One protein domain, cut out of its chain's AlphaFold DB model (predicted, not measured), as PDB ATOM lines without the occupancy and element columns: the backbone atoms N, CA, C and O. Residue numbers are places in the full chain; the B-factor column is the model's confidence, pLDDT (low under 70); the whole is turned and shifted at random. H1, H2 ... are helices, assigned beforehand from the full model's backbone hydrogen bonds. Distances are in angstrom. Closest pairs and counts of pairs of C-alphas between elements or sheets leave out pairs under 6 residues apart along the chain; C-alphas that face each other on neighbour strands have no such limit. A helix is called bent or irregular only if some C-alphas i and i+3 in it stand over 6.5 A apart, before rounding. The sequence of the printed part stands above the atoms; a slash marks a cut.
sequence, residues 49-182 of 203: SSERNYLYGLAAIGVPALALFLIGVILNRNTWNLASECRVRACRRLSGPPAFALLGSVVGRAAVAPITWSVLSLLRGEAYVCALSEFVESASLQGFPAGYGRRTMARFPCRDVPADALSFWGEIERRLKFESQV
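AT A GLANCE: This is residues 49 to 182 of the 203 residues of an uncharacterized protein of Scleropages formosus (UniProt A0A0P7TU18). A long helical shaft, made by H1 and the bent helix H3 running back along it, has a small head of short helices H4 to H7 at one end and H2 at the other. In the head, H4 and H5 form a hairpin, H7 packs on H4 and on the near end of H3b, and H6 lies near the far end of the rod. The printed part has 134 residues with seven named helices, H1 to H7 in chain order, and no named strand, class all helix. It is extended, with a radius of gyration of the C-alphas of 21.8 A, and is a rod spanning 68 by 23 by 23 A.

HOW THE PARTS SIT: H1, residues 52 to 75, has a kink of 29 degrees near residue 61. H2 is residues 77 to 89. H3, residues 97 to 124, was assigned as one helix by its hydrogen bonds but is bent, with C-alphas 110 and 113 6.7 A apart; its arms H3a, residues 97 to 110, and H3b, residues 113 to 124, stand at a steep tilt of 46 degrees. H1 touches H3b with its residues 61 to 72 alone, at a shallow tilt of 29 degrees, opposite ways; the closest C-alphas, of Ala 65 and Pro 114, are 4.2 A apart. H2 and H3a, a hairpin, only just touch, with 3 pairs of C-alphas within 8 A, the closest being Asn 78 and Val 106 at 6.6 A. H4, residues 126 to 135, touches H1 at a steep tilt of 42 degrees, the closest C-alphas, of Tyr 54 and Ala 131, being 3.8 A apart. H5, residues 150 to 158, forms a hairpin with H4 at a shallow tilt of 22 degrees, with C-alphas 134 and 154 closest at 4.2 A. H7, residues 169 to 181, touches H3b; C-alphas 122 and 180 are closest at 5.2 A. Every O i to N i+4 pair is within hydrogen-bond range in H2, H3a, H3b and H7, against 18 of 20 in H1, 4 of 6 in H4 and 2 of 5 in H5, where 4 of 6 O i to N i+3 pairs are.

IN THESE COORDINATES: H1 begins with C-alpha 52 at (165.817, 158.796, 153.161) and is 33.7 A long. H2 measures 18.0 A, H3a 19.9 A, H3b 16.6 A and H7 18.5 A. H6 is residues 163 to 166. H7 ends with C-alpha 181 at (157.174, 145.749, 136.930).

THE WHOLE: The C-alphas farthest apart, of Arg 89 and Asp 164, are 68.6 A apart. The printed part has no cut. The link from H4 to H5, residues 136 to 149, is long. Residues 92 to 95 have pLDDT under 70.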
ATOM      1  N   SER A  49     160.589 158.499 155.834       90.88
ATOM      2  CA  SER A  49     161.164 159.825 155.984       90.88
ATOM      3  C   SER A  49     161.552 160.363 154.610       90.88
ATOM      4  O   SER A  49     162.123 159.647 153.783       90.88
ATOM      5  N   SER A  50     161.219 161.630 154.355       85.75
ATOM      6  CA  SER A  50     161.543 162.285 153.082       85.75
ATOM      7  C   SER A  50     163.056 162.246 152.834       85.75
ATOM      8  O   SER A  50     163.839 162.334 153.779       85.75
ATOM      9  N   GLU A  51     163.457 162.071 151.574       85.50
ATOM     10  CA  GLU A  51     164.835 161.908 151.079       85.50
ATOM     11  C   GLU A  51     165.537 160.604 151.494       85.50
ATOM     12  O   GLU A  51     166.317 160.041 150.723       85.50
ATOM     13  N   ARG A  52     165.238 160.062 152.680       89.44
ATOM     14  CA  ARG A  52     165.817 158.796 153.161       89.44
ATOM     15  C   ARG A  52     165.189 157.577 152.503       89.44
ATOM     16  O   ARG A  52     165.888 156.593 152.277       89.44
ATOM     17  N   ASN A  53     163.902 157.644 152.178       91.62
ATOM     18  CA  ASN A  53     163.181 156.556 151.523       91.62
ATOM     19  C   ASN A  53     163.809 156.146 150.187       91.62
ATOM     20  O   ASN A  53     164.036 154.959 149.954       91.62
ATOM     21  N   TYR A  54     164.132 157.127 149.340       90.12
ATOM     22  CA  TYR A  54     164.777 156.895 148.050       90.12
ATOM     23  C   TYR A  54     166.124 156.191 148.209       90.12
ATOM     24  O   TYR A  54     166.358 155.145 147.603       90.12
ATOM     25  N   LEU A  55     166.986 156.729 149.078       92.19
ATOM     26  CA  LEU A  55     168.306 156.163 149.351       92.19
ATOM     27  C   LEU A  55     168.210 154.748 149.927       92.19
ATOM     28  O   LEU A  55     168.952 153.867 149.503       92.19
ATOM     29  N   TYR A  56     167.284 154.515 150.861       91.25
ATOM     30  CA  TYR A  56     167.096 153.209 151.487       91.25
ATOM     31  C   TYR A  56     166.574 152.163 150.495       91.25
ATOM     32  O   TYR A  56     167.141 151.077 150.398       91.25
ATOM     33  N   GLY A  57     165.540 152.491 149.712       90.44
ATOM     34  CA  GLY A  57     165.008 151.586 148.692       90.44
ATOM     35  C   GLY A  57     166.028 151.279 147.591       90.44
ATOM     36  O   GLY A  57     166.188 150.122 147.203       90.44
ATOM     37  N   LEU A  58     166.797 152.282 147.149       91.12
ATOM     38  CA  LEU A  58     167.868 152.088 146.170       91.12
ATOM     39  C   LEU A  58     169.021 151.254 146.737       91.12
ATOM     40  O   LEU A  58     169.524 150.369 146.048       91.12
ATOM     41  N   ALA A  59     169.410 151.474 147.994       91.38
ATOM     42  CA  ALA A  59     170.427 150.666 148.662       91.38
ATOM     43  C   ALA A  59     169.973 149.209 148.837       91.38
ATOM     44  O   ALA A  59     170.761 148.298 148.591       91.38
ATOM     45  N   ALA A  60     168.705 148.972 149.183       88.94
ATOM     46  CA  ALA A  60     168.157 147.626 149.336       88.94
ATOM     47  C   ALA A  60     168.196 146.809 148.031       88.94
ATOM     48  O   ALA A  60     168.408 145.599 148.067       88.94
ATOM     49  N   ILE A  61     168.048 147.460 146.873       90.00
ATOM     50  CA  ILE A  61     168.177 146.805 145.562       90.00
ATOM     51  C   ILE A  61     169.654 146.719 145.145       90.00
ATOM     52  O   ILE A  61     170.129 145.662 144.728       90.00
ATOM     53  N   GLY A  62     170.388 147.826 145.266       90.62
ATOM     54  CA  GLY A  62     171.725 147.997 144.704       90.62
ATOM     55  C   GLY A  62     172.846 147.326 145.495       90.62
ATOM     56  O   GLY A  62     173.747 146.756 144.886       90.62
ATOM     57  N   VAL A  63     172.806 147.346 146.832       92.31
ATOM     58  CA  VAL A  63     173.880 146.773 147.666       92.31
ATOM     59  C   VAL A  63     173.991 145.255 147.476       92.31
ATOM     60  O   VAL A  63     175.098 144.789 147.194       92.31
ATOM     61  N   PRO A  64     172.899 144.463 147.533       90.19
ATOM     62  CA  PRO A  64     173.000 143.028 147.279       90.19
ATOM     63  C   PRO A  64     173.376 142.717 145.827       90.19
ATOM     64  O   PRO A  64     174.165 141.805 145.593       90.19
ATOM     65  N   ALA A  65     172.897 143.499 144.850       92.00
ATOM     66  CA  ALA A  65     173.322 143.357 143.456       92.00
ATOM     67  C   ALA A  65     174.838 143.579 143.306       92.00
ATOM     68  O   ALA A  65     175.531 142.763 142.703       92.00
ATOM     69  N   LEU A  66     175.384 144.640 143.903       93.38
ATOM     70  CA  LEU A  66     176.818 144.917 143.857       93.38
ATOM     71  C   LEU A  66     177.627 143.803 144.536       93.38
ATOM     72  O   LEU A  66     178.621 143.343 143.977       93.38
ATOM     73  N   ALA A  67     177.182 143.325 145.700       92.06
ATOM     74  CA  ALA A  67     177.827 142.215 146.394       92.06
ATOM     75  C   ALA A  67     177.841 140.937 145.535       92.06
ATOM     76  O   ALA A  67     178.896 140.325 145.362       92.06
ATOM     77  N   LEU A  68     176.703 140.568 144.936       91.06
ATOM     78  CA  LEU A  68     176.594 139.413 144.037       91.06
ATOM     79  C   LEU A  68     177.475 139.563 142.794       91.06
ATOM     80  O   LEU A  68     178.106 138.594 142.374       91.06
ATOM     81  N   PHE A  69     177.557 140.768 142.230       91.81
ATOM     82  CA  PHE A  69     178.434 141.053 141.100       91.81
ATOM     83  C   PHE A  69     179.907 140.841 141.467       91.81
ATOM     84  O   PHE A  69     180.618 140.125 140.762       91.81
ATOM     85  N   LEU A  70     180.360 141.404 142.595       91.81
ATOM     86  CA  LEU A  70     181.733 141.246 143.078       91.81
ATOM     87  C   LEU A  70     182.068 139.779 143.361       91.81
ATOM     88  O   LEU A  70     183.114 139.298 142.929       91.81
ATOM     89  N   ILE A  71     181.162 139.045 144.013       89.50
ATOM     90  CA  ILE A  71     181.314 137.601 144.240       89.50
ATOM     91  C   ILE A  71     181.431 136.863 142.899       89.50
ATOM     92  O   ILE A  71     182.338 136.051 142.724       89.50
ATOM     93  N   GLY A  72     180.573 137.177 141.924       89.62
ATOM     94  CA  GLY A  72     180.623 136.596 140.582       89.62
ATOM     95  C   GLY A  72     181.943 136.865 139.855       89.62
ATOM     96  O   GLY A  72     182.499 135.961 139.229       89.62
ATOM     97  N   VAL A  73     182.489 138.079 139.979       87.25
ATOM     98  CA  VAL A  73     183.798 138.452 139.418       87.25
ATOM     99  C   VAL A  73     184.928 137.673 140.101       87.25
ATOM    100  O   VAL A  73     185.792 137.137 139.407       87.25
ATOM    101  N   ILE A  74     184.908 137.567 141.435       87.25
ATOM    102  CA  ILE A  74     185.935 136.878 142.238       87.25
ATOM    103  C   ILE A  74     185.929 135.365 141.986       87.25
ATOM    104  O   ILE A  74     186.991 134.754 141.899       87.25
ATOM    105  N   LEU A  75     184.758 134.742 141.852       84.44
ATOM    106  CA  LEU A  75     184.648 133.299 141.607       84.44
ATOM    107  C   LEU A  75     185.019 132.905 140.168       84.44
ATOM    108  O   LEU A  75     185.292 131.733 139.891       84.44
ATOM    109  N   ASN A  76     185.046 133.858 139.236       84.62
ATOM    110  CA  ASN A  76     185.362 133.574 137.846       84.62
ATOM    111  C   ASN A  76     186.876 133.381 137.644       84.62
ATOM    112  O   ASN A  76     187.678 134.305 137.783       84.62
ATOM    113  N   ARG A  77     187.276 132.168 137.238       80.94
ATOM    114  CA  ARG A  77     188.684 131.818 136.967       80.94
ATOM    115  C   ARG A  77     189.328 132.709 135.903       80.94
ATOM    116  O   ARG A  77     190.516 133.004 135.997       80.94
ATOM    117  N   ASN A  78     188.550 133.175 134.923       80.94
ATOM    118  CA  ASN A  78     189.053 134.060 133.873       80.94
ATOM    119  C   ASN A  78     189.512 135.412 134.440       80.94
ATOM    120  O   ASN A  78     190.501 135.950 133.954       80.94
ATOM    121  N   THR A  79     188.867 135.922 135.496       82.69
ATOM    122  CA  THR A  79     189.287 137.149 136.195       82.69
ATOM    123  C   THR A  79     190.701 137.004 136.748       82.69
ATOM    124  O   THR A  79     191.547 137.869 136.535       82.69
ATOM    125  N   TRP A  80     190.985 135.887 137.422       82.38
ATOM    126  CA  TRP A  80     192.297 135.630 138.018       82.38
ATOM    127  C   TRP A  80     193.373 135.363 136.974       82.38
ATOM    128  O   TRP A  80     194.490 135.861 137.113       82.38
ATOM    129  N   ASN A  81     193.034 134.647 135.900       81.12
ATOM    130  CA  ASN A  81     193.941 134.459 134.771       81.12
ATOM    131  C   ASN A  81     194.342 135.817 134.176       81.12
ATOM    132  O   ASN A  81     195.532 136.093 134.044       81.12
ATOM    133  N   LEU A  82     193.375 136.708 133.931       77.31
ATOM    134  CA  LEU A  82     193.633 138.069 133.452       77.31
ATOM    135  C   LEU A  82     194.458 138.896 134.444       77.31
ATOM    136  O   LEU A  82     195.413 139.555 134.040       77.31
ATOM    137  N   ALA A  83     194.139 138.839 135.739       80.38
ATOM    138  CA  ALA A  83     194.895 139.545 136.773       80.38
ATOM    139  C   ALA A  83     196.359 139.071 136.831       80.38
ATOM    140  O   ALA A  83     197.278 139.887 136.922       80.38
ATOM    141  N   SER A  84     196.589 137.759 136.718       80.88
ATOM    142  CA  SER A  84     197.929 137.166 136.700       80.88
ATOM    143  C   SER A  84     198.714 137.541 135.440       80.88
ATOM    144  O   SER A  84     199.871 137.951 135.534       80.88
ATOM    145  N   GLU A  85     198.076 137.506 134.265       77.94
ATOM    146  CA  GLU A  85     198.701 137.927 133.012       77.94
ATOM    147  C   GLU A  85     199.000 139.423 133.009       77.94
ATOM    148  O   GLU A  85     200.054 139.836 132.527       77.94
ATOM    149  N   CYS A  86     198.114 140.239 133.580       77.31
ATOM    150  CA  CYS A  86     198.345 141.668 133.707       77.31
ATOM    151  C   CYS A  86     199.539 141.960 134.618       77.31
ATOM    152  O   CYS A  86     200.397 142.762 134.256       77.31
ATOM    153  N   ARG A  87     199.643 141.252 135.752       79.69
ATOM    154  CA  ARG A  87     200.763 141.381 136.691       79.69
ATOM    155  C   ARG A  87     202.103 140.988 136.063       79.69
ATOM    156  O   ARG A  87     203.104 141.637 136.339       79.69
ATOM    157  N   VAL A  88     202.132 139.947 135.227       79.56
ATOM    158  CA  VAL A  88     203.372 139.428 134.615       79.56
ATOM    159  C   VAL A  88     203.742 140.155 133.314       79.56
ATOM    160  O   VAL A  88     204.922 140.309 133.014       79.56
ATOM    161  N   ARG A  89     202.761 140.604 132.519       73.75
ATOM    162  CA  ARG A  89     202.969 141.161 131.164       73.75
ATOM    163  C   ARG A  89     202.475 142.605 130.999       73.75
ATOM    164  O   ARG A  89     202.248 143.036 129.866       73.75
ATOM    165  N   ALA A  90     202.275 143.336 132.097       74.81
ATOM    166  CA  ALA A  90     201.795 144.725 132.121       74.81
ATOM    167  C   ALA A  90     200.543 144.958 131.253       74.81
ATOM    168  O   ALA A  90     200.437 145.955 130.545       74.81
ATOM    169  N   CYS A  91     199.616 143.994 131.242       71.69
ATOM    170  CA  CYS A  91     198.390 144.058 130.444       71.69
ATOM    171  C   CYS A  91     198.597 144.272 128.919       71.69
ATOM    172  O   CYS A  91     197.649 144.628 128.226       71.69
ATOM    173  N   ARG A  92     199.776 143.991 128.331       65.88
ATOM    174  CA  ARG A  92     200.016 144.178 126.875       65.88
ATOM    175  C   ARG A  92     199.094 143.365 125.956       65.88
ATOM    176  O   ARG A  92     198.966 143.695 124.787       65.88
ATOM    177  N   ARG A  93     198.464 142.297 126.460       60.72
ATOM    178  CA  ARG A  93     197.449 141.503 125.735       60.72
ATOM    179  C   ARG A  93     196.013 141.996 125.944       60.72
ATOM    180  O   ARG A  93     195.098 141.466 125.324       60.72
ATOM    181  N   LEU A  94     195.818 143.005 126.795       63.94
ATOM    182  CA  LEU A  94     194.525 143.632 127.064       63.94
ATOM    183  C   LEU A  94     194.191 144.767 126.075       63.94
ATOM    184  O   LEU A  94     193.200 145.468 126.251       63.94
ATOM    185  N   SER A  95     195.005 144.961 125.036       62.94
ATOM    186  CA  SER A  95     194.763 145.934 123.973       62.94
ATOM    187  C   SER A  95     194.094 145.259 122.773       62.94
ATOM    188  O   SER A  95     194.726 144.473 122.067       62.94
ATOM    189  N   GLY A  96     192.819 145.577 122.535       71.75
ATOM    190  CA  GLY A  96     192.098 145.223 121.308       71.75
ATOM    191  C   GLY A  96     190.847 144.346 121.492       71.75
ATOM    192  O   GLY A  96     190.425 144.066 122.616       71.75
ATOM    193  N   PRO A  97     190.249 143.880 120.380       74.88
ATOM    194  CA  PRO A  97     189.001 143.106 120.363       74.88
ATOM    195  C   PRO A  97     188.957 141.840 121.246       74.88
ATOM    196  O   PRO A  97     187.940 141.625 121.910       74.88
ATOM    197  N   PRO A  98     190.014 140.999 121.332       76.25
ATOM    198  CA  PRO A  98     189.954 139.783 122.152       76.25
ATOM    199  C   PRO A  98     189.914 140.084 123.656       76.25
ATOM    200  O   PRO A  98     189.304 139.335 124.419       76.25
ATOM    201  N   ALA A  99     190.498 141.202 124.089       75.50
ATOM    202  CA  ALA A  99     190.431 141.644 125.477       75.50
ATOM    203  C   ALA A  99     189.006 142.052 125.871       75.50
ATOM    204  O   ALA A  99     188.523 141.673 126.938       75.50
ATOM    205  N   PHE A 100     188.307 142.758 124.978       77.06
ATOM    206  CA  PHE A 100     186.908 143.129 125.174       77.06
ATOM    207  C   PHE A 100     185.993 141.899 125.213       77.06
ATOM    208  O   PHE A 100     185.133 141.807 126.084       77.06
ATOM    209  N   ALA A 101     186.216 140.912 124.340       82.06
ATOM    210  CA  ALA A 101     185.463 139.656 124.355       82.06
ATOM    211  C   ALA A 101     185.669 138.866 125.661       82.06
ATOM    212  O   ALA A 101     184.713 138.344 126.237       82.06
ATOM    213  N   LEU A 102     186.905 138.816 126.173       80.31
ATOM    214  CA  LEU A 102     187.208 138.167 127.450       80.31
ATOM    215  C   LEU A 102     186.570 138.903 128.632       80.31
ATOM    216  O   LEU A 102     185.905 138.260 129.445       80.31
ATOM    217  N   LEU A 103     186.702 140.231 128.705       81.06
ATOM    218  CA  LEU A 103     186.047 141.048 129.734       81.06
ATOM    219  C   LEU A 103     184.522 140.912 129.667       81.06
ATOM    220  O   LEU A 103     183.890 140.672 130.692       81.06
ATOM    221  N   GLY A 104     183.941 140.956 128.469       81.94
ATOM    222  CA  GLY A 104     182.518 140.723 128.240       81.94
ATOM    223  C   GLY A 104     182.071 139.336 128.701       81.94
ATOM    224  O   GLY A 104     181.024 139.209 129.328       81.94
ATOM    225  N   SER A 105     182.884 138.293 128.495       85.00
ATOM    226  CA  SER A 105     182.579 136.944 128.994       85.00
ATOM    227  C   SER A 105     182.602 136.857 130.526       85.00
ATOM    228  O   SER A 105     181.817 136.115 131.121       85.00
ATOM    229  N   VAL A 106     183.492 137.616 131.175       85.44
ATOM    230  CA  VAL A 106     183.615 137.659 132.636       85.44
ATOM    231  C   VAL A 106     182.444 138.418 133.238       85.44
ATOM    232  O   VAL A 106     181.736 137.877 134.086       85.44
ATOM    233  N   VAL A 107     182.223 139.639 132.753       88.12
ATOM    234  CA  VAL A 107     181.152 140.529 133.201       88.12
ATOM    235  C   VAL A 107     179.793 139.913 132.905       88.12
ATOM    236  O   VAL A 107     178.960 139.865 133.799       88.12
ATOM    237  N   GLY A 108     179.579 139.366 131.708       87.56
ATOM    238  CA  GLY A 108     178.311 138.749 131.319       87.56
ATOM    239  C   GLY A 108     177.915 137.591 132.237       87.56
ATOM    240  O   GLY A 108     176.768 137.514 132.662       87.56
ATOM    241  N   ARG A 109     178.871 136.733 132.625       88.56
ATOM    242  CA  ARG A 109     178.617 135.646 133.587       88.56
ATOM    243  C   ARG A 109     178.387 136.166 135.005       88.56
ATOM    244  O   ARG A 109     177.487 135.684 135.686       88.56
ATOM    245  N   ALA A 110     179.172 137.149 135.447       90.62
ATOM    246  CA  ALA A 110     179.026 137.745 136.773       90.62
ATOM    247  C   ALA A 110     177.742 138.583 136.916       90.62
ATOM    248  O   ALA A 110     177.234 138.730 138.024       90.62
ATOM    249  N   ALA A 111     177.201 139.103 135.810       92.31
ATOM    250  CA  ALA A 111     176.005 139.936 135.784       92.31
ATOM    251  C   ALA A 111     174.691 139.144 135.906       92.31
ATOM    252  O   ALA A 111     173.665 139.736 136.228       92.31
ATOM    253  N   VAL A 112     174.697 137.821 135.709       92.56
ATOM    254  CA  VAL A 112     173.472 137.003 135.790       92.56
ATOM    255  C   VAL A 112     172.804 137.144 137.162       92.56
ATOM    256  O   VAL A 112     171.652 137.557 137.246       92.56
ATOM    257  N   ALA A 113     173.543 136.882 138.242       89.50
ATOM    258  CA  ALA A 113     173.029 136.971 139.609       89.50
ATOM    259  C   ALA A 113     172.490 138.369 139.998       89.50
ATOM    260  O   ALA A 113     171.363 138.439 140.494       89.50
ATOM    261  N   PRO A 114     173.214 139.486 139.778       92.25
ATOM    262  CA  PRO A 114     172.705 140.816 140.111       92.25
ATOM    263  C   PRO A 114     171.519 141.255 139.246       92.25
ATOM    264  O   PRO A 114     170.620 141.924 139.761       92.25
ATOM    265  N   ILE A 115     171.464 140.862 137.966       92.81
ATOM    266  CA  ILE A 115     170.290 141.117 137.115       92.81
ATOM    267  C   ILE A 115     169.082 140.368 137.677       92.81
ATOM    268  O   ILE A 115     168.041 140.980 137.908       92.81
ATOM    269  N   THR A 116     169.226 139.072 137.970       91.19
ATOM    270  CA  THR A 116     168.151 138.272 138.570       91.19
ATOM    271  C   THR A 116     167.680 138.871 139.895       91.19
ATOM    272  O   THR A 116     166.479 139.020 140.098       91.19
ATOM    273  N   TRP A 117     168.601 139.280 140.773       91.56
ATOM    274  CA  TRP A 117     168.259 139.948 142.032       91.56
ATOM    275  C   TRP A 117     167.446 141.228 141.813       91.56
ATOM    276  O   TRP A 117     166.415 141.433 142.458       91.56
ATOM    277  N   SER A 118     167.893 142.077 140.888       90.75
ATOM    278  CA  SER A 118     167.245 143.355 140.593       90.75
ATOM    279  C   SER A 118     165.836 143.139 140.042       90.75
ATOM    280  O   SER A 118     164.892 143.758 140.524       90.75
ATOM    281  N   VAL A 119     165.669 142.193 139.110       90.50
ATOM    282  CA  VAL A 119     164.359 141.819 138.556       90.50
ATOM    283  C   VAL A 119     163.437 141.281 139.648       90.50
ATOM    284  O   VAL A 119     162.313 141.753 139.773       90.50
ATOM    285  N   LEU A 120     163.898 140.351 140.491       89.31
ATOM    286  CA  LEU A 120     163.084 139.823 141.592       89.31
ATOM    287  C   LEU A 120     162.698 140.912 142.606       89.31
ATOM    288  O   LEU A 120     161.586 140.896 143.130       89.31
ATOM    289  N   SER A 121     163.590 141.866 142.876       89.00
ATOM    290  CA  SER A 121     163.308 142.997 143.770       89.00
ATOM    291  C   SER A 121     162.261 143.946 143.179       89.00
ATOM    292  O   SER A 121     161.349 144.378 143.882       89.00
ATOM    293  N   LEU A 122     162.346 144.218 141.875       88.25
ATOM    294  CA  LEU A 122     161.374 145.026 141.134       88.25
ATOM    295  C   LEU A 122     160.008 144.338 141.009       88.25
ATOM    296  O   LEU A 122     158.982 144.999 141.152       88.25
ATOM    297  N   LEU A 123     159.987 143.016 140.821       87.50
ATOM    298  CA  LEU A 123     158.758 142.217 140.798       87.50
ATOM    299  C   LEU A 123     158.040 142.228 142.153       87.50
ATOM    300  O   LEU A 123     156.817 142.348 142.187       87.50
ATOM    301  N   ARG A 124     158.783 142.159 143.271       87.19
ATOM    302  CA  ARG A 124     158.203 142.367 144.613       87.19
ATOM    303  C   ARG A 124     157.660 143.786 144.779       87.19
ATOM    304  O   ARG A 124     156.619 143.984 145.397       87.19
ATOM    305  N   GLY A 125     158.371 144.775 144.243       86.94
ATOM    306  CA  GLY A 125     157.939 146.171 144.191       86.94
ATOM    307  C   GLY A 125     158.023 146.931 145.517       86.94
ATOM    308  O   GLY A 125     157.963 148.150 145.496       86.94
ATOM    309  N   GLU A 126     158.228 146.280 146.664       89.19
ATOM    310  CA  GLU A 126     158.255 146.935 147.987       89.19
ATOM    311  C   GLU A 126     159.338 148.019 148.105       89.19
ATOM    312  O   GLU A 126     159.053 149.154 148.492       89.19
ATOM    313  N   ALA A 127     160.571 147.700 147.694       88.94
ATOM    314  CA  ALA A 127     161.676 148.656 147.695       88.94
ATOM    315  C   ALA A 127     161.451 149.813 146.709       88.94
ATOM    316  O   ALA A 127     161.833 150.948 146.991       88.94
ATOM    317  N   TYR A 128     160.779 149.539 145.586       90.44
ATOM    318  CA  TYR A 128     160.419 150.549 144.592       90.44
ATOM    319  C   TYR A 128     159.314 151.480 145.104       90.44
ATOM    320  O   TYR A 128     159.444 152.697 144.995       90.44
ATOM    321  N   VAL A 129     158.264 150.925 145.722       91.50
ATOM    322  CA  VAL A 129     157.187 151.691 146.366       91.50
ATOM    323  C   VAL A 129     157.773 152.597 147.442       91.50
ATOM    324  O   VAL A 129     157.487 153.788 147.432       91.50
ATOM    325  N   CYS A 130     158.633 152.077 148.324       91.88
ATOM    326  CA  CYS A 130     159.298 152.898 149.334       91.88
ATOM    327  C   CYS A 130     160.146 154.005 148.692       91.88
ATOM    328  O   CYS A 130     160.012 155.161 149.078       91.88
ATOM    329  N   ALA A 131     160.962 153.687 147.682       91.94
ATOM    330  CA  ALA A 131     161.844 154.666 147.051       91.94
ATOM    331  C   ALA A 131     161.094 155.782 146.310       91.94
ATOM    332  O   ALA A 131     161.535 156.931 146.342       91.94
ATOM    333  N   LEU A 132     159.994 155.449 145.625       91.69
ATOM    334  CA  LEU A 132     159.279 156.386 144.760       91.69
ATOM    335  C   LEU A 132     158.027 157.006 145.373       91.69
ATOM    336  O   LEU A 132     157.498 157.946 144.781       91.69
ATOM    337  N   SER A 133     157.579 156.559 146.552       89.75
ATOM    338  CA  SER A 133     156.379 157.120 147.179       89.75
ATOM    339  C   SER A 133     156.483 158.632 147.344       89.75
ATOM    340  O   SER A 133     155.539 159.342 147.030       89.75
ATOM    341  N   GLU A 134     157.648 159.146 147.744       90.62
ATOM    342  CA  GLU A 134     157.841 160.580 147.956       90.62
ATOM    343  C   GLU A 134     157.746 161.419 146.668       90.62
ATOM    344  O   GLU A 134     157.419 162.601 146.737       90.62
ATOM    345  N   PHE A 135     157.985 160.822 145.498       89.69
ATOM    346  CA  PHE A 135     157.955 161.512 144.203       89.69
ATOM    347  C   PHE A 135     156.592 161.434 143.506       89.69
ATOM    348  O   PHE A 135     156.442 161.943 142.393       89.69
ATOM    349  N   VAL A 136     155.593 160.805 144.129       88.12
ATOM    350  CA  VAL A 136     154.233 160.801 143.593       88.12
ATOM    351  C   VAL A 136     153.647 162.201 143.725       88.12
ATOM    352  O   VAL A 136     153.445 162.723 144.820       88.12
ATOM    353  N   GLU A 137     153.358 162.811 142.583       85.50
ATOM    354  CA  GLU A 137     152.737 164.124 142.527       85.50
ATOM    355  C   GLU A 137     151.242 164.005 142.839       85.50
ATOM    356  O   GLU A 137     150.499 163.344 142.106       85.50
ATOM    357  N   SER A 138     150.800 164.648 143.922       82.75
ATOM    358  CA  SER A 138     149.403 164.645 144.378       82.75
ATOM    359  C   SER A 138     148.442 165.190 143.319       82.75
ATOM    360  O   SER A 138     147.351 164.655 143.162       82.75
ATOM    361  N   ALA A 139     148.876 166.164 142.513       82.06
ATOM    362  CA  ALA A 139     148.093 166.701 141.397       82.06
ATOM    363  C   ALA A 139     147.855 165.688 140.258       82.06
ATOM    364  O   ALA A 139     146.943 165.869 139.456       82.06
ATOM    365  N   SER A 140     148.659 164.621 140.170       83.06
ATOM    366  CA  SER A 140     148.469 163.560 139.171       83.06
ATOM    367  C   SER A 140     147.398 162.537 139.561       83.06
ATOM    368  O   SER A 140     147.068 161.672 138.750       83.06
ATOM    369  N   LEU A 141     146.888 162.605 140.795       83.75
ATOM    370  CA  LEU A 141     145.888 161.691 141.339       83.75
ATOM    371  C   LEU A 141     144.522 162.374 141.330       83.75
ATOM    372  O   LEU A 141     144.322 163.424 141.945       83.75
ATOM    373  N   GLN A 142     143.569 161.781 140.617       84.25
ATOM    374  CA  GLN A 142     142.238 162.353 140.481       84.25
ATOM    375  C   GLN A 142     141.480 162.240 141.813       84.25
ATOM    376  O   GLN A 142     141.318 161.151 142.351       84.25
ATOM    377  N   GLY A 143     141.019 163.373 142.353       82.06
ATOM    378  CA  GLY A 143     140.265 163.412 143.614       82.06
ATOM    379  C   GLY A 143     141.116 163.367 144.888       82.06
ATOM    380  O   GLY A 143     140.552 163.335 145.980       82.06
ATOM    381  N   PHE A 144     142.447 163.395 144.779       85.88
ATOM    382  CA  PHE A 144     143.323 163.404 145.947       85.88
ATOM    383  C   PHE A 144     143.292 164.770 146.666       85.88
ATOM    384  O   PHE A 144     143.327 165.811 146.000       85.88
ATOM    385  N   PRO A 145     143.239 164.800 148.013       84.06
ATOM    386  CA  PRO A 145     143.170 166.042 148.777       84.06
ATOM    387  C   PRO A 145     144.368 166.967 148.513       84.06
ATOM    388  O   PRO A 145     145.535 166.561 148.542       84.06
ATOM    389  N   ALA A 146     144.068 168.241 148.265       80.06
ATOM    390  CA  ALA A 146     145.075 169.274 148.059       80.06
ATOM    391  C   ALA A 146     145.794 169.624 149.375       80.06
ATOM    392  O   ALA A 146     145.218 169.543 150.455       80.06
ATOM    393  N   GLY A 147     147.058 170.050 149.283       81.50
ATOM    394  CA  GLY A 147     147.858 170.481 150.441       81.50
ATOM    395  C   GLY A 147     148.836 169.432 150.979       81.50
ATOM    396  O   GLY A 147     149.702 169.761 151.790       81.50
ATOM    397  N   TYR A 148     148.781 168.194 150.481       85.81
ATOM    398  CA  TYR A 148     149.799 167.183 150.762       85.81
ATOM    399  C   TYR A 148     150.911 167.195 149.713       85.81
ATOM    400  O   TYR A 148     150.668 167.254 148.504       85.81
ATOM    401  N   GLY A 149     152.148 167.109 150.199       86.31
ATOM    402  CA  GLY A 149     153.352 167.102 149.372       86.31
ATOM    403  C   GLY A 149     154.296 165.952 149.709       86.31
ATOM    404  O   GLY A 149     153.930 164.983 150.377       86.31
ATOM    405  N   ARG A 150     155.556 166.102 149.293       86.44
ATOM    406  CA  ARG A 150     156.618 165.083 149.379       86.44
ATOM    407  C   ARG A 150     156.763 164.431 150.762       86.44
ATOM    408  O   ARG A 150     156.919 163.219 150.857       86.44
ATOM    409  N   ARG A 151     156.649 165.207 151.848       88.06
ATOM    410  CA  ARG A 151     156.763 164.700 153.233       88.06
ATOM    411  C   ARG A 151     155.635 163.741 153.620       88.06
ATOM    412  O   ARG A 151     155.898 162.757 154.303       88.06
ATOM    413  N   THR A 152     154.406 164.018 153.189       89.56
ATOM    414  CA  THR A 152     153.252 163.143 153.446       89.56
ATOM    415  C   THR A 152     153.338 161.896 152.575       89.56
ATOM    416  O   THR A 152     153.179 160.785 153.071       89.56
ATOM    417  N   MET A 153     153.702 162.061 151.301       88.50
ATOM    418  CA  MET A 153     153.865 160.942 150.368       88.50
ATOM    419  C   MET A 153     155.032 160.008 150.751       88.50
ATOM    420  O   MET A 153     154.988 158.802 150.508       88.50
ATOM    421  N   ALA A 154     156.059 160.514 151.441       90.75
ATOM    422  CA  ALA A 154     157.123 159.688 152.018       90.75
ATOM    423  C   ALA A 154     156.636 158.777 153.163       90.75
ATOM    424  O   ALA A 154     157.233 157.734 153.414       90.75
ATOM    425  N   ARG A 155     155.556 159.136 153.865       92.12
ATOM    426  CA  ARG A 155     154.995 158.321 154.961       92.12
ATOM    427  C   ARG A 155     153.953 157.318 154.507       92.12
ATOM    428  O   ARG A 155     153.614 156.409 155.262       92.12
ATOM    429  N   PHE A 156     153.494 157.461 153.266       90.88
ATOM    430  CA  PHE A 156     152.531 156.568 152.647       90.88
ATOM    431  C   PHE A 156     152.923 155.093 152.880       90.88
ATOM    432  O   PHE A 156     152.111 154.399 153.483       90.88
ATOM    433  N   PRO A 157     154.149 154.613 152.551       90.69
ATOM    434  CA  PRO A 157     154.569 153.212 152.730       90.69
ATOM    435  C   PRO A 157     154.324 152.588 154.105       90.69
ATOM    436  O   PRO A 157     154.126 151.379 154.185       90.69
ATOM    437  N   CYS A 158     154.308 153.397 155.165       91.25
ATOM    438  CA  CYS A 158     154.073 152.946 156.538       91.25
ATOM    439  C   CYS A 158     152.615 153.073 156.984       91.25
ATOM    440  O   CYS A 158     152.299 152.733 158.115       91.25
ATOM    441  N   ARG A 159     151.719 153.553 156.113       90.31
ATOM    442  CA  ARG A 159     150.329 153.915 156.440       90.31
ATOM    443  C   ARG A 159     150.214 155.011 157.510       90.31
ATOM    444  O   ARG A 159     149.154 155.185 158.102       90.31
ATOM    445  N   ASP A 160     151.269 155.808 157.679       90.19
ATOM    446  CA  ASP A 160     151.357 156.905 158.651       90.19
ATOM    447  C   ASP A 160     150.886 158.236 158.041       90.19
ATOM    448  O   ASP A 160     151.632 159.221 157.957       90.19
ATOM    449  N   VAL A 161     149.642 158.263 157.558       90.50
ATOM    450  CA  VAL A 161     149.033 159.431 156.905       90.50
ATOM    451  C   VAL A 161     147.598 159.681 157.384       90.50
ATOM    452  O   VAL A 161     146.948 158.753 157.865       90.50
ATOM    453  N   PRO A 162     147.087 160.923 157.268       90.38
ATOM    454  CA  PRO A 162     145.694 161.251 157.573       90.38
ATOM    455  C   PRO A 162     144.677 160.364 156.826       90.38
ATOM    456  O   PRO A 162     144.953 159.881 155.726       90.38
ATOM    457  N   ALA A 163     143.504 160.134 157.427       88.94
ATOM    458  CA  ALA A 163     142.520 159.150 156.951       88.94
ATOM    459  C   ALA A 163     141.949 159.451 155.548       88.94
ATOM    460  O   ALA A 163     141.674 158.531 154.779       88.94
ATOM    461  N   ASP A 164     141.816 160.731 155.199       89.12
ATOM    462  CA  ASP A 164     141.434 161.219 153.870       89.12
ATOM    463  C   ASP A 164     142.445 160.789 152.795       89.12
ATOM    464  O   ASP A 164     142.053 160.246 151.763       89.12
ATOM    465  N   ALA A 165     143.745 160.937 153.063       88.44
ATOM    466  CA  ALA A 165     144.809 160.492 152.164       88.44
ATOM    467  C   ALA A 165     144.990 158.962 152.178       88.44
ATOM    468  O   ALA A 165     145.302 158.367 151.145       88.44
ATOM    469  N   LEU A 166     144.766 158.311 153.326       90.62
ATOM    470  CA  LEU A 166     144.899 156.859 153.483       90.62
ATOM    471  C   LEU A 166     143.918 156.085 152.589       90.62
ATOM    472  O   LEU A 166     144.232 154.979 152.157       90.62
ATOM    473  N   SER A 167     142.761 156.666 152.258       89.56
ATOM    474  CA  SER A 167     141.788 156.052 151.342       89.56
ATOM    475  C   SER A 167     142.377 155.739 149.953       89.56
ATOM    476  O   SER A 167     142.043 154.718 149.350       89.56
ATOM    477  N   PHE A 168     143.347 156.539 149.496       89.38
ATOM    478  CA  PHE A 168     144.056 156.353 148.225       89.38
ATOM    479  C   PHE A 168     145.213 155.345 148.313       89.38
ATOM    480  O   PHE A 168     145.861 155.067 147.301       89.38
ATOM    481  N   TRP A 169     145.469 154.760 149.496       89.06
ATOM    482  CA  TRP A 169     146.568 153.819 149.744       89.06
ATOM    483  C   TRP A 169     146.656 152.731 148.680       89.06
ATOM    484  O   TRP A 169     147.677 152.575 148.009       89.06
ATOM    485  N   GLY A 170     145.542 152.032 148.469       89.25
ATOM    486  CA  GLY A 170     145.489 150.928 147.522       89.25
ATOM    487  C   GLY A 170     145.712 151.358 146.072       89.25
ATOM    488  O   GLY A 170     146.223 150.562 145.290       89.25
ATOM    489  N   GLU A 171     145.326 152.572 145.674       90.00
ATOM    490  CA  GLU A 171     145.538 153.066 144.308       90.00
ATOM    491  C   GLU A 171     147.012 153.396 144.053       90.00
ATOM    492  O   GLU A 171     147.601 152.882 143.100       90.00
ATOM    493  N   ILE A 172     147.631 154.191 144.931       89.56
ATOM    494  CA  ILE A 172     149.035 154.594 144.782       89.56
ATOM    495  C   ILE A 172     149.959 153.379 144.917       89.56
ATOM    496  O   ILE A 172     150.891 153.237 144.126       89.56
ATOM    497  N   GLU A 173     149.686 152.471 145.861       90.38
ATOM    498  CA  GLU A 173     150.457 151.234 146.013       90.38
ATOM    499  C   GLU A 173     150.401 150.390 144.731       90.38
ATOM    500  O   GLU A 173     151.441 149.965 144.225       90.38
ATOM    501  N   ARG A 174     149.203 150.186 144.163       90.00
ATOM    502  CA  ARG A 174     149.033 149.439 142.907       90.00
ATOM    503  C   ARG A 174     149.741 150.118 141.741       90.00
ATOM    504  O   ARG A 174     150.416 149.437 140.974       90.00
ATOM    505  N   ARG A 175     149.630 151.443 141.622       89.69
ATOM    506  CA  ARG A 175     150.300 152.219 140.573       89.69
ATOM    507  C   ARG A 175     151.819 152.084 140.657       89.69
ATOM    508  O   ARG A 175     152.457 151.786 139.653       89.69
ATOM    509  N   LEU A 176     152.401 152.257 141.841       90.00
ATOM    510  CA  LEU A 176     153.848 152.146 142.037       90.00
ATOM    511  C   LEU A 176     154.354 150.710 141.834       90.00
ATOM    512  O   LEU A 176     155.415 150.527 141.245       90.00
ATOM    513  N   LYS A 177     153.589 149.689 142.249       90.69
ATOM    514  CA  LYS A 177     153.901 148.279 141.946       90.69
ATOM    515  C   LYS A 177     153.814 147.970 140.451       90.69
ATOM    516  O   LYS A 177     154.613 147.200 139.936       90.69
ATOM    517  N   PHE A 178     152.870 148.572 139.735       90.31
ATOM    518  CA  PHE A 178     152.810 148.445 138.282       90.31
ATOM    519  C   PHE A 178     154.042 149.077 137.616       90.31
ATOM    520  O   PHE A 178     154.671 148.455 136.763       90.31
ATOM    521  N   GLU A 179     154.437 150.275 138.051       88.88
ATOM    522  CA  GLU A 179     155.621 150.976 137.533       88.88
ATOM    523  C   GLU A 179     156.945 150.281 137.879       88.88
ATOM    524  O   GLU A 179     157.925 150.436 137.151       88.88
ATOM    525  N   SER A 180     156.985 149.483 138.950       87.75
ATOM    526  CA  SER A 180     158.157 148.661 139.262       87.75
ATOM    527  C   SER A 180     158.305 147.469 138.313       87.75
ATOM    528  O   SER A 180     159.423 147.032 138.054       87.75
ATOM    529  N   GLN A 181     157.196 146.940 137.788       88.44
ATOM    530  CA  GLN A 181     157.174 145.749 136.930       88.44
ATOM    531  C   GLN A 181     157.257 146.086 135.441       88.44
ATOM    532  O   GLN A 181     157.823 145.318 134.662       88.44
ATOM    533  N   VAL A 182     156.694 147.226 135.039       85.00
ATOM    534  CA  VAL A 182     156.634 147.657 133.645       85.00
ATOM    535  C   VAL A 182     157.541 148.872 133.465       85.00
ATOM    536  O   VAL A 182     157.262 149.924 134.045       85.00
TER     537      VAL A 182